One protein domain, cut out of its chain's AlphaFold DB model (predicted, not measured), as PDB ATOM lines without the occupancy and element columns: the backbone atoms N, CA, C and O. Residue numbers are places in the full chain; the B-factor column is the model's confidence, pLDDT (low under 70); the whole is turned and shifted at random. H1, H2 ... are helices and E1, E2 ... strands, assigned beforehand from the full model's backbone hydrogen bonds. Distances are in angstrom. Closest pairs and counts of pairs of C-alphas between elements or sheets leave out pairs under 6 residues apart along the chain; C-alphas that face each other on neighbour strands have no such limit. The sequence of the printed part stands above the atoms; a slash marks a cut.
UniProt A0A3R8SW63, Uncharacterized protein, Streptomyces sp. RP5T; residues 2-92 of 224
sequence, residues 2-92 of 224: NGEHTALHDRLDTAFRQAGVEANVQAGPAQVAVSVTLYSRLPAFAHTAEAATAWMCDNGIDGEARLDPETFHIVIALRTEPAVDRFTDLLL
ATOM      1  N   ASN A   2     -47.023   0.240  33.313       60.94
ATOM      2  CA  ASN A   2     -46.295   1.506  33.064       60.94
ATOM      3  C   ASN A   2     -44.756   1.388  32.986       60.94
ATOM      4  O   ASN A   2     -44.155   2.080  32.178       60.94
ATOM      5  N   GLY A   3     -44.113   0.513  33.772       68.69
ATOM      6  CA  GLY A   3     -42.644   0.383  33.759       68.69
ATOM      7  C   GLY A   3     -42.056  -0.251  32.491       68.69
ATOM      8  O   GLY A   3     -40.915   0.021  32.144       68.69
ATOM      9  N   GLU A   4     -42.839  -1.062  31.782       75.38
ATOM     10  CA  GLU A   4     -42.407  -1.766  30.566       75.38
ATOM     11  C   GLU A   4     -42.416  -0.823  29.356       75.38
ATOM     12  O   GLU A   4     -41.445  -0.757  28.611       75.38
ATOM     13  N   HIS A   5     -43.452   0.014  29.229       78.62
ATOM     14  CA  HIS A   5     -43.511   1.043  28.183       78.62
ATOM     15  C   HIS A   5     -42.413   2.103  28.351       78.62
ATOM     16  O   HIS A   5     -41.846   2.551  27.358       78.62
ATOM     17  N   THR A   6     -42.069   2.483  29.590       83.69
ATOM     18  CA  THR A   6     -40.937   3.387  29.856       83.69
ATOM     19  C   THR A   6     -39.605   2.764  29.436       83.69
ATOM     20  O   THR A   6     -38.805   3.430  28.788       83.69
ATOM     21  N   ALA A   7     -39.380   1.478  29.720       87.75
ATOM     22  CA  ALA A   7     -38.154   0.795  29.305       87.75
ATOM     23  C   ALA A   7     -38.023   0.700  27.773       87.75
ATOM     24  O   ALA A   7     -36.943   0.939  27.231       87.75
ATOM     25  N   LEU A   8     -39.120   0.401  27.067       90.25
ATOM     26  CA  LEU A   8     -39.146   0.363  25.599       90.25
ATOM     27  C   LEU A   8     -38.911   1.744  24.983       90.25
ATOM     28  O   LEU A   8     -38.152   1.864  24.021       90.25
ATOM     29  N   HIS A   9     -39.524   2.779  25.559       92.38
ATOM     30  CA  HIS A   9     -39.279   4.168  25.187       92.38
ATOM     31  C   HIS A   9     -37.790   4.515  25.299       92.38
ATOM     32  O   HIS A   9     -37.187   4.928  24.312       92.38
ATOM     33  N   ASP A  10     -37.181   4.299  26.469       92.25
ATOM     34  CA  ASP A  10     -35.791   4.690  26.728       92.25
ATOM     35  C   ASP A  10     -34.804   3.925  25.838       92.25
ATOM     36  O   ASP A  10     -33.811   4.491  25.366       92.25
ATOM     37  N   ARG A  11     -35.088   2.642  25.575       93.00
ATOM     38  CA  ARG A  11     -34.301   1.803  24.664       93.00
ATOM     39  C   ARG A  11     -34.341   2.351  23.240       93.00
ATOM     40  O   ARG A  11     -33.289   2.533  22.628       93.00
ATOM     41  N   LEU A  12     -35.535   2.648  22.729       95.00
ATOM     42  CA  LEU A  12     -35.709   3.136  21.365       95.00
ATOM     43  C   LEU A  12     -35.171   4.563  21.189       95.00
ATOM     44  O   LEU A  12     -34.476   4.832  20.213       95.00
ATOM     45  N   ASP A  13     -35.409   5.453  22.153       95.50
ATOM     46  CA  ASP A  13     -34.846   6.809  22.168       95.50
ATOM     47  C   ASP A  13     -33.309   6.785  22.166       95.50
ATOM     48  O   ASP A  13     -32.655   7.477  21.381       95.50
ATOM     49  N   THR A  14     -32.712   5.917  22.991       95.75
ATOM     50  CA  THR A  14     -31.258   5.721  23.005       95.75
ATOM     51  C   THR A  14     -30.753   5.226  21.651       95.75
ATOM     52  O   THR A  14     -29.747   5.745  21.164       95.75
ATOM     53  N   ALA A  15     -31.454   4.288  21.007       95.94
ATOM     54  CA  ALA A  15     -31.084   3.789  19.685       95.94
ATOM     55  C   ALA A  15     -31.138   4.891  18.609       95.94
ATOM     56  O   ALA A  15     -30.210   5.002  17.810       95.94
ATOM     57  N   PHE A  16     -32.159   5.759  18.615       95.50
ATOM     58  CA  PHE A  16     -32.231   6.912  17.703       95.50
ATOM     59  C   PHE A  16     -31.076   7.896  17.919       95.50
ATOM     60  O   PHE A  16     -30.406   8.290  16.958       95.50
ATOM     61  N   ARG A  17     -30.776   8.235  19.181       94.06
ATOM     62  CA  ARG A  17     -29.638   9.102  19.527       94.06
ATOM     63  C   ARG A  17     -28.302   8.498  19.098       94.06
ATOM     64  O   ARG A  17     -27.470   9.201  18.527       94.06
ATOM     65  N   GLN A  18     -28.102   7.202  19.328       93.81
ATOM     66  CA  GLN A  18     -26.904   6.480  18.891       93.81
ATOM     67  C   GLN A  18     -26.804   6.376  17.369       93.81
ATOM     68  O   GLN A  18     -25.700   6.432  16.839       93.81
ATOM     69  N   ALA A  19     -27.927   6.268  16.657       91.69
ATOM     70  CA  ALA A  19     -27.960   6.280  15.197       91.69
ATOM     71  C   ALA A  19     -27.697   7.682  14.618       91.69
ATOM     72  O   ALA A  19     -27.354   7.808  13.445       91.69
ATOM     73  N   GLY A  20     -27.844   8.741  15.424       89.69
ATOM     74  CA  GLY A  20     -27.801  10.124  14.951       89.69
ATOM     75  C   GLY A  20     -28.989  10.482  14.060       89.69
ATOM     76  O   GLY A  20     -28.851  11.329  13.182       89.69
ATOM     77  N   VAL A  21     -30.123   9.810  14.254       90.75
ATOM     78  CA  VAL A  21     -31.353  10.015  13.487       90.75
ATOM     79  C   VAL A  21     -32.300  10.863  14.321       90.75
ATOM     80  O   VAL A  21     -32.646  10.491  15.442       90.75
ATOM     81  N   GLU A  22     -32.730  12.000  13.777       92.00
ATOM     82  CA  GLU A  22     -33.654  12.887  14.480       92.00
ATOM     83  C   GLU A  22     -35.066  12.298  14.477       92.00
ATOM     84  O   GLU A  22     -35.708  12.146  13.428       92.00
ATOM     85  N   ALA A  23     -35.543  11.977  15.676       94.31
ATOM     86  CA  ALA A  23     -36.876  11.468  15.932       94.31
ATOM     87  C   ALA A  23     -37.343  11.880  17.333       94.31
ATOM     88  O   ALA A  23     -36.536  12.223  18.197       94.31
ATOM     89  N   ASN A  24     -38.650  11.817  17.557       94.56
ATOM     90  CA  ASN A  24     -39.256  11.955  18.875       94.56
ATOM     91  C   ASN A  24     -39.959  10.649  19.239       94.56
ATOM     92  O   ASN A  24     -40.875  10.225  18.531       94.56
ATOM     93  N   VAL A  25     -39.530  10.022  20.333       94.31
ATOM     94  CA  VAL A  25     -40.114   8.781  20.843       94.31
ATOM     95  C   VAL A  25     -41.077   9.118  21.974       94.31
ATOM     96  O   VAL A  25     -40.796   9.950  22.830       94.31
ATOM     97  N   GLN A  26     -42.245   8.486  21.972       92.12
ATOM     98  CA  GLN A  26     -43.270   8.659  22.993       92.12
ATOM     99  C   GLN A  26     -43.809   7.296  23.417       92.12
ATOM    100  O   GLN A  26     -43.929   6.378  22.603       92.12
ATOM    101  N   ALA A  27     -44.173   7.163  24.693       85.94
ATOM    102  CA  ALA A  27     -44.949   6.012  25.138       85.94
ATOM    103  C   ALA A  27     -46.292   5.989  24.394       85.94
ATOM    104  O   ALA A  27     -46.962   7.020  24.269       85.94
ATOM    105  N   GLY A  28     -46.675   4.824  23.872       75.19
ATOM    106  CA  GLY A  28     -47.917   4.694  23.122       75.19
ATOM    107  C   GLY A  28     -49.165   4.691  24.022       75.19
ATOM    108  O   GLY A  28     -49.075   4.417  25.226       75.19
ATOM    109  N   PRO A  29     -50.357   4.981  23.463       75.31
ATOM    110  CA  PRO A  29     -51.627   4.672  24.123       75.31
ATOM    111  C   PRO A  29     -51.754   3.158  24.375       75.31
ATOM    112  O   PRO A  29     -51.007   2.379  23.812       75.31
ATOM    113  N   ALA A  30     -52.733   2.707  25.166       71.38
ATOM    114  CA  ALA A  30     -52.809   1.335  25.704       71.38
ATOM    115  C   ALA A  30     -52.610   0.144  24.724       71.38
ATOM    116  O   ALA A  30     -52.298  -0.946  25.190       71.38
ATOM    117  N   GLN A  31     -52.807   0.320  23.411       77.31
ATOM    118  CA  GLN A  31     -52.624  -0.717  22.374       77.31
ATOM    119  C   GLN A  31     -51.324  -0.569  21.558       77.31
ATOM    120  O   GLN A  31     -51.087  -1.322  20.617       77.31
ATOM    121  N   VAL A  32     -50.500   0.422  21.888       83.62
ATOM    122  CA  VAL A  32     -49.232   0.743  21.239       83.62
ATOM    123  C   VAL A  32     -48.172   0.767  22.331       83.62
ATOM    124  O   VAL A  32     -48.319   1.471  23.328       83.62
ATOM    125  N   ALA A  33     -47.093   0.012  22.151       86.00
ATOM    126  CA  ALA A  33     -45.991   0.031  23.100       86.00
ATOM    127  C   ALA A  33     -45.284   1.396  23.051       86.00
ATOM    128  O   ALA A  33     -45.157   2.087  24.064       86.00
ATOM    129  N   VAL A  34     -44.896   1.822  21.845       92.06
ATOM    130  CA  VAL A  34     -44.201   3.092  21.593       92.06
ATOM    131  C   VAL A  34     -44.610   3.702  20.256       92.06
ATOM    132  O   VAL A  34     -44.919   2.997  19.294       92.06
ATOM    133  N   SER A  35     -44.595   5.029  20.200       93.50
ATOM    134  CA  SER A  35     -44.799   5.818  18.991       93.50
ATOM    135  C   SER A  35     -43.536   6.612  18.681       93.50
ATOM    136  O   SER A  35     -42.902   7.145  19.588       93.50
ATOM    137  N   VAL A  36     -43.187   6.727  17.405       94.19
ATOM    138  CA  VAL A  36     -42.008   7.450  16.928       94.19
ATOM    139  C   VAL A  36     -42.419   8.429  15.845       94.19
ATOM    140  O   VAL A  36     -42.957   8.017  14.823       94.19
ATOM    141  N   THR A  37     -42.112   9.707  16.021       94.62
ATOM    142  CA  THR A  37     -42.209  10.706  14.952       94.62
ATOM    143  C   THR A  37     -40.841  10.880  14.308       94.62
ATOM    144  O   THR A  37     -39.889  11.245  14.992       94.62
ATOM    145  N   LEU A  38     -40.734  10.624  13.004       92.38
ATOM    146  CA  LEU A  38     -39.489  10.755  12.249       92.38
ATOM    147  C   LEU A  38     -39.353  12.162  11.655       92.38
ATOM    148  O   LEU A  38     -40.208  12.587  10.877       92.38
ATOM    149  N   TYR A  39     -38.254  12.851  11.974       90.12
ATOM    150  CA  TYR A  39     -37.905  14.158  11.391       90.12
ATOM    151  C   TYR A  39     -36.888  14.026  10.256       90.12
ATOM    152  O   TYR A  39     -36.860  14.826   9.322       90.12
ATOM    153  N   SER A  40     -36.065  12.981  10.312       82.50
ATOM    154  CA  SER A  40     -35.088  12.658   9.277       82.50
ATOM    155  C   SER A  40     -35.679  11.790   8.166       82.50
ATOM    156  O   SER A  40     -36.560  10.955   8.384       82.50
ATOM    157  N   ARG A  41     -35.133  11.934   6.954       82.94
ATOM    158  CA  ARG A  41     -35.368  10.977   5.869       82.94
ATOM    159  C   ARG A  41     -34.468   9.765   6.066       82.94
ATOM    160  O   ARG A  41     -33.259   9.918   6.211       82.94
ATOM    161  N   LEU A  42     -35.060   8.576   6.027       80.81
ATOM    162  CA  LEU A  42     -34.347   7.305   6.107       80.81
ATOM    163  C   LEU A  42     -34.448   6.574   4.765       80.81
ATOM    164  O   LEU A  42     -35.490   6.659   4.115       80.81
ATOM    165  N   PRO A  43     -33.397   5.860   4.334       80.38
ATOM    166  CA  PRO A  43     -33.380   5.177   3.040       80.38
ATOM    167  C   PRO A  43     -34.224   3.894   3.014       80.38
ATOM    168  O   PRO A  43     -34.523   3.394   1.934       80.38
ATOM    169  N   ALA A  44     -34.606   3.356   4.179       84.75
ATOM    170  CA  ALA A  44     -35.290   2.066   4.300       84.75
ATOM    171  C   ALA A  44     -36.644   2.010   3.569       84.75
ATOM    172  O   ALA A  44     -37.075   0.942   3.141       84.75
ATOM    173  N   PHE A  45     -37.303   3.156   3.407       88.56
ATOM    174  CA  PHE A  45     -38.559   3.295   2.680       88.56
ATOM    175  C   PHE A  45     -38.677   4.702   2.090       88.56
ATOM    176  O   PHE A  45     -38.076   5.659   2.579       88.56
ATOM    177  N   ALA A  46     -39.486   4.848   1.037       86.19
ATOM    178  CA  ALA A  46     -39.870   6.172   0.550       86.19
ATOM    179  C   ALA A  46     -40.567   6.953   1.674       86.19
ATOM    180  O   ALA A  46     -41.295   6.359   2.458       86.19
ATOM    181  N   HIS A  47     -40.368   8.271   1.756       85.94
ATOM    182  CA  HIS A  47     -40.856   9.096   2.869       85.94
ATOM    183  C   HIS A  47     -42.382   9.335   2.817       85.94
ATOM    184  O   HIS A  47     -42.847  10.466   2.689       85.94
ATOM    185  N   THR A  48     -43.158   8.253   2.907       92.19
ATOM    186  CA  THR A  48     -44.619   8.218   3.004       92.19
ATOM    187  C   THR A  48     -45.054   7.192   4.053       92.19
ATOM    188  O   THR A  48     -44.339   6.229   4.348       92.19
ATOM    189  N   ALA A  49     -46.241   7.388   4.627       94.25
ATOM    190  CA  ALA A  49     -46.791   6.490   5.641       94.25
ATOM    191  C   ALA A  49     -47.116   5.097   5.072       94.25
ATOM    192  O   ALA A  49     -46.916   4.078   5.734       94.25
ATOM    193  N   GLU A  50     -47.569   5.037   3.822       95.50
ATOM    194  CA  GLU A  50     -47.896   3.793   3.131       95.50
ATOM    195  C   GLU A  50     -46.641   2.954   2.894       95.50
ATOM    196  O   GLU A  50     -46.642   1.757   3.169       95.50
ATOM    197  N   ALA A  51     -45.551   3.584   2.441       95.56
ATOM    198  CA  ALA A  51     -44.287   2.895   2.210       95.56
ATOM    199  C   ALA A  51     -43.658   2.413   3.524       95.56
ATOM    200  O   ALA A  51     -43.156   1.294   3.577       95.56
ATOM    201  N   ALA A  52     -43.736   3.212   4.594       95.44
ATOM    202  CA  ALA A  52     -43.277   2.804   5.921       95.44
ATOM    203  C   ALA A  52     -44.086   1.615   6.475       95.44
ATOM    204  O   ALA A  52     -43.508   0.663   6.997       95.44
ATOM    205  N   THR A  53     -45.416   1.631   6.319       96.75
ATOM    206  CA  THR A  53     -46.288   0.517   6.731       96.75
ATOM    207  C   THR A  53     -46.000  -0.747   5.922       96.75
ATOM    208  O   THR A  53     -45.882  -1.827   6.499       96.75
ATOM    209  N   ALA A  54     -45.844  -0.621   4.601       96.88
ATOM    210  CA  ALA A  54     -45.490  -1.739   3.732       96.88
ATOM    211  C   ALA A  54     -44.128  -2.335   4.116       96.88
ATOM    212  O   ALA A  54     -44.031  -3.540   4.325       96.88
ATOM    213  N   TRP A  55     -43.112  -1.491   4.324       97.06
ATOM    214  CA  TRP A  55     -41.789  -1.927   4.770       97.06
ATOM    215  C   TRP A  55     -41.842  -2.669   6.112       97.06
ATOM    216  O   TRP A  55     -41.210  -3.715   6.252       97.06
ATOM    217  N   MET A  56     -42.620  -2.186   7.089       97.25
ATOM    218  CA  MET A  56     -42.804  -2.896   8.362       97.25
ATOM    219  C   MET A  56     -43.472  -4.259   8.165       97.25
ATOM    220  O   MET A  56     -43.004  -5.251   8.721       97.25
ATOM    221  N   CYS A  57     -44.519  -4.323   7.338       97.19
ATOM    222  CA  CYS A  57     -45.222  -5.564   7.017       97.19
ATOM    223  C   CYS A  57     -44.285  -6.597   6.368       97.19
ATOM    224  O   CYS A  57     -44.177  -7.721   6.861       97.19
ATOM    225  N   ASP A  58     -43.543  -6.191   5.333       97.44
ATOM    226  CA  ASP A  58     -42.597  -7.046   4.599       97.44
ATOM    227  C   ASP A  58     -41.492  -7.600   5.506       97.44
ATOM    228  O   ASP A  58     -40.976  -8.698   5.293       97.44
ATOM    229  N   ASN A  59     -41.150  -6.856   6.559       96.75
ATOM    230  CA  ASN A  59     -40.138  -7.241   7.530       96.75
ATOM    231  C   ASN A  59     -40.709  -7.909   8.785       96.75
ATOM    232  O   ASN A  59     -39.929  -8.251   9.671       96.75
ATOM    233  N   GLY A  60     -42.022  -8.139   8.876       96.44
ATOM    234  CA  GLY A  60     -42.658  -8.785  10.029       96.44
ATOM    235  C   GLY A  60     -42.613  -7.950  11.314       96.44
ATOM    236  O   GLY A  60     -42.494  -8.508  12.404       96.44
ATOM    237  N   ILE A  61     -42.655  -6.624  11.192       97.50
ATOM    238  CA  ILE A  61     -42.732  -5.677  12.308       97.50
ATOM    239  C   ILE A  61     -44.211  -5.358  12.559       97.50
ATOM    240  O   ILE A  61     -44.886  -4.811  11.688       97.50
ATOM    241  N   ASP A  62     -44.720  -5.690  13.749       96.00
ATOM    242  CA  ASP A  62     -46.098  -5.361  14.140       96.00
ATOM    243  C   ASP A  62     -46.225  -3.874  14.492       96.00
ATOM    244  O   ASP A  62     -45.959  -3.433  15.618       96.00
ATOM    245  N   GLY A  63     -46.621  -3.098  13.490       94.19
ATOM    246  CA  GLY A  63     -46.812  -1.669  13.601       94.19
ATOM    247  C   GLY A  63     -47.576  -1.082  12.425       94.19
ATOM    248  O   GLY A  63     -47.940  -1.764  11.468       94.19
ATOM    249  N   GLU A  64     -47.827   0.214  12.516       95.81
ATOM    250  CA  GLU A  64     -48.460   1.004  11.468       95.81
ATOM    251  C   GLU A  64     -47.805   2.377  11.394       95.81
ATOM    252  O   GLU A  64     -47.324   2.904  12.400       95.81
ATOM    253  N   ALA A  65     -47.767   2.954  10.200       96.06
ATOM    254  CA  ALA A  65     -47.311   4.314  10.007       96.06
ATOM    255  C   ALA A  65     -48.464   5.181   9.509       96.06
ATOM    256  O   ALA A  65     -49.293   4.761   8.703       96.06
ATOM    257  N   ARG A  66     -48.494   6.423   9.980       95.25
ATOM    258  CA  ARG A  66     -49.437   7.453   9.546       95.25
ATOM    259  C   ARG A  66     -48.702   8.761   9.320       95.25
ATOM    260  O   ARG A  66     -47.636   8.987   9.888       95.25
ATOM    261  N   LEU A  67     -49.296   9.637   8.525       94.25
ATOM    262  CA  LEU A  67     -48.832  11.011   8.419       94.25
ATOM    263  C   LEU A  67     -49.455  11.830   9.549       94.25
ATOM    264  O   LEU A  67     -50.654  11.726   9.817       94.25
ATOM    265  N   ASP A  68     -48.646  12.629  10.227       91.38
ATOM    266  CA  ASP A  68     -49.158  13.644  11.126       91.38
ATOM    267  C   ASP A  68     -49.801  14.778  10.305       91.38
ATOM    268  O   ASP A  68     -49.138  15.342   9.434       91.38
ATOM    269  N   PRO A  69     -51.085  15.107  10.523       88.06
ATOM    270  CA  PRO A  69     -51.799  16.051   9.665       88.06
ATOM    271  C   PRO A  69     -51.341  17.504   9.839       88.06
ATOM    272  O   PRO A  69     -51.597  18.321   8.958       88.06
ATOM    273  N   GLU A  70     -50.694  17.838  10.958       90.94
ATOM    274  CA  GLU A  70     -50.244  19.202  11.251       90.94
ATOM    275  C   GLU A  70     -48.805  19.423  10.788       90.94
ATOM    276  O   GLU A  70     -48.479  20.451  10.194       90.94
ATOM    277  N   THR A  71     -47.940  18.446  11.050       90.00
ATOM    278  CA  THR A  71     -46.498  18.555  10.805       90.00
ATOM    279  C   THR A  71     -46.035  17.847   9.536       90.00
ATOM    280  O   THR A  71     -44.904  18.059   9.109       90.00
ATOM    281  N   PHE A  72     -46.886  17.017   8.924       89.06
ATOM    282  CA  PHE A  72     -46.559  16.167   7.774       89.06
ATOM    283  C   PHE A  72     -45.375  15.216   8.011       89.06
ATOM    284  O   PHE A  72     -44.789  14.698   7.060       89.06
ATOM    285  N   HIS A  73     -45.028  14.948   9.271       93.00
ATOM    286  CA  HIS A  73     -44.033  13.943   9.628       93.00
ATOM    287  C   HIS A  73     -44.654  12.549   9.687       93.00
ATOM    288  O   HIS A  73     -45.835  12.380   9.998       93.00
ATOM    289  N   ILE A  74     -43.843  11.528   9.417       94.44
ATOM    290  CA  ILE A  74     -44.264  10.133   9.563       94.44
ATOM    291  C   ILE A  74     -44.249   9.776  11.048       94.44
ATOM    292  O   ILE A  74     -43.224   9.918  11.717       94.44
ATOM    293  N   VAL A  75     -45.378   9.275  11.540       95.00
ATOM    294  CA  VAL A  75     -45.528   8.721  12.885       95.00
ATOM    295  C   VAL A  75     -45.682   7.211  12.772       95.00
ATOM    296  O   VAL A  75     -46.620   6.735  12.135       95.00
ATOM    297  N   ILE A  76     -44.772   6.472  13.395       95.38
ATOM    298  CA  ILE A  76     -44.743   5.011  13.439       95.38
ATOM    299  C   ILE A  76     -45.203   4.553  14.819       95.38
ATOM    300  O   ILE A  76     -44.606   4.928  15.824       95.38
ATOM    301  N   ALA A  77     -46.237   3.722  14.871       95.62
ATOM    302  CA  ALA A  77     -46.711   3.074  16.085       95.62
ATOM    303  C   ALA A  77     -46.271   1.605  16.087       95.62
ATOM    304  O   ALA A  77     -46.652   0.845  15.200       95.62
ATOM    305  N   LEU A  78     -45.491   1.207  17.093       95.56
ATOM    306  CA  LEU A  78     -45.022  -0.166  17.293       95.56
ATOM    307  C   LEU A  78     -45.821  -0.798  18.432       95.56
ATOM    308  O   LEU A  78     -45.919  -0.235  19.527       95.56
ATOM    309  N   ARG A  79     -46.434  -1.957  18.176       93.00
ATOM    310  CA  ARG A  79     -47.452  -2.521  19.079       93.00
ATOM    311  C   ARG A  79     -46.887  -3.434  20.160       93.00
ATOM    312  O   ARG A  79     -47.533  -3.624  21.185       93.00
ATOM    313  N   THR A  80     -45.693  -3.983  19.958       92.69
ATOM    314  CA  THR A  80     -45.110  -4.994  20.848       92.69
ATOM    315  C   THR A  80     -43.612  -4.779  21.051       92.69
ATOM    316  O   THR A  80     -42.950  -4.167  20.214       92.69
ATOM    317  N   GLU A  81     -43.056  -5.309  22.143       93.56
ATOM    318  CA  GLU A  81     -41.605  -5.315  22.378       93.56
ATOM    319  C   GLU A  81     -40.814  -5.964  21.218       93.56
ATOM    320  O   GLU A  81     -39.900  -5.316  20.709       93.56
ATOM    321  N   PRO A  82     -41.185  -7.154  20.697       95.75
ATOM    322  CA  PRO A  82     -40.502  -7.734  19.539       95.75
ATOM    323  C   PRO A  82     -40.552  -6.858  18.282       95.75
ATOM    324  O   PRO A  82     -39.621  -6.892  17.476       95.75
ATOM    325  N   ALA A  83     -41.619  -6.071  18.097       95.75
ATOM    326  CA  ALA A  83     -41.689  -5.106  17.004       95.75
ATOM    327  C   ALA A  83     -40.693  -3.959  17.204       95.75
ATOM    328  O   ALA A  83     -40.060  -3.556  16.235       95.75
ATOM    329  N   VAL A  84     -40.510  -3.477  18.441       95.31
ATOM    330  CA  VAL A  84     -39.474  -2.486  18.781       95.31
ATOM    331  C   VAL A  84     -38.086  -3.028  18.480       95.31
ATOM    332  O   VAL A  84     -37.342  -2.377  17.755       95.31
ATOM    333  N   ASP A  85     -37.761  -4.227  18.957       95.19
ATOM    334  CA  ASP A  85     -36.432  -4.813  18.750       95.19
ATOM    335  C   ASP A  85     -36.132  -5.025  17.272       95.19
ATOM    336  O   ASP A  85     -35.097  -4.596  16.773       95.19
ATOM    337  N   ARG A  86     -37.083  -5.599  16.532       96.69
ATOM    338  CA  ARG A  86     -36.910  -5.846  15.101       96.69
ATOM    339  C   ARG A  86     -36.841  -4.557  14.286       96.69
ATOM    340  O   ARG A  86     -36.081  -4.479  13.324       96.69
ATOM    341  N   PHE A  87     -37.615  -3.544  14.672       96.25
ATOM    342  CA  PHE A  87     -37.530  -2.213  14.086       96.25
ATOM    343  C   PHE A  87     -36.156  -1.588  14.342       96.25
ATOM    344  O   PHE A  87     -35.530  -1.097  13.407       96.25
ATOM    345  N   THR A  88     -35.653  -1.651  15.577       95.94
ATOM    346  CA  THR A  88     -34.310  -1.179  15.930       95.94
ATOM    347  C   THR A  88     -33.235  -1.925  15.142       95.94
ATOM    348  O   THR A  88     -32.382  -1.278  14.537       95.94
ATOM    349  N   ASP A  89     -33.303  -3.251  15.077       95.94
ATOM    350  CA  ASP A  89     -32.315  -4.086  14.394       95.94
ATOM    351  C   ASP A  89     -32.240  -3.814  12.893       95.94
ATOM    352  O   ASP A  89     -31.149  -3.744  12.328       95.94
ATOM    353  N   LEU A  90     -33.387  -3.650  12.234       94.94
ATOM    354  CA  LEU A  90     -33.424  -3.467  10.785       94.94
ATOM    355  C   LEU A  90     -33.220  -2.013  10.367       94.94
ATOM    356  O   LEU A  90     -32.603  -1.763   9.334       94.94
ATOM    357  N   LEU A  91     -33.736  -1.058  11.144       93.50
ATOM    358  CA  LEU A  91     -33.672   0.354  10.786       93.50
ATOM    359  C   LEU A  91     -32.466   1.058  11.400       93.50
ATOM    360  O   LEU A  91     -31.791   1.805  10.707       93.50
ATOM    361  N   LEU A  92     -32.204   0.872  12.694       94.44
ATOM    362  CA  LEU A  92     -31.276   1.720  13.449       94.44
ATOM    363  C   LEU A  92     -29.889   1.098  13.597       94.44
ATOM    364  O   LEU A  92     -28.897   1.816  13.470       94.44
TER     365      LEU A  92
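Overview. This is residues 2 to 92 of the 224 residues of an uncharacterized protein of Streptomyces sp. RP5T (UniProt A0A3R8SW63). One antiparallel sheet of four strands is covered on one face by three helices, and its other face is bare. H1 lies over the edge strand E1 and H2 over the opposite edge strand E3, while H3, the last element, fits between them, side by side with H1. The printed part has 91 residues with three named helices and four named strands, in the order H1 E1 E2 H2 E3 E4 H3; the sheet's order is E1 - E2 - E4 - E3, and the class is mixed, helices and strands. The whole is compact, with a radius of gyration of the C-alphas of 11.8 A, and rounded, spanning 33 by 27 by 25 A.

Along the chain. Start with the sheet: find C-alpha 23 at (-36.876, 11.468, 15.932), where E1 begins; it covers residues 23 to 27, 13.4 A. E2 is residues 34 to 38, 13.0 A; E4 is residues 74 to 78, 12.9 A; E3 is residues 63 to 67, 13.8 A. Then find C-alpha 2 at (-46.295, 1.506, 33.064); from there H1, residues 2 to 19, runs 26.0 A. H2 is residues 49 to 58, 14.2 A. H3, residues 81 to 92, 15.4 A, ends at C-alpha 92, (-31.276, 1.720, 13.449).

Arrangement. Look first at the hairpin E1 and E2, where N 26 and O 35 are 2.8 A apart, within hydrogen-bond range. E2 and E4 are antiparallel at 159 degrees, with N 36 and O 76 at 2.8 A. In the hairpin E3 and E4, N 75 and O 66 are at 2.8 A. H1 is on the sheet at a height of 7.7 A, over E1; its closest C-alphas to E1 are those of Asp 13 and Val 25, 5.8 A. H2 is on the same face as H1, at a height of 7.2 A, over E3; the closest C-alphas are those of Ala 49 and Arg 66, 4.8 A. E2, H2 and E3 form a split strand-helix-strand unit, two strands running the same way with E4 between them in the sheet, and its crossover is right-handed. H1 and H3 touch, the same way at a shallow tilt of 7 degrees, with the C-alphas of Ala 19 and Leu 92 closest at 5.9 A. H2 and H3 are close but not clearly touching: their closest C-alphas, those of Met 56 and Phe 87, are 7.8 A apart. H1 and H2 are apart. In H1, H2 and H3 every O i to N i+4 pair is within hydrogen-bond range.

Size, cuts and confidence. The C-alphas of Gly 3 and Ala 46 are the two farthest apart, 33.8 A. The printed part has no cut, and no link is long. Mean pLDDT of the printed part is 91.0; look for low confidence at residues 2 to 3, which are under 70.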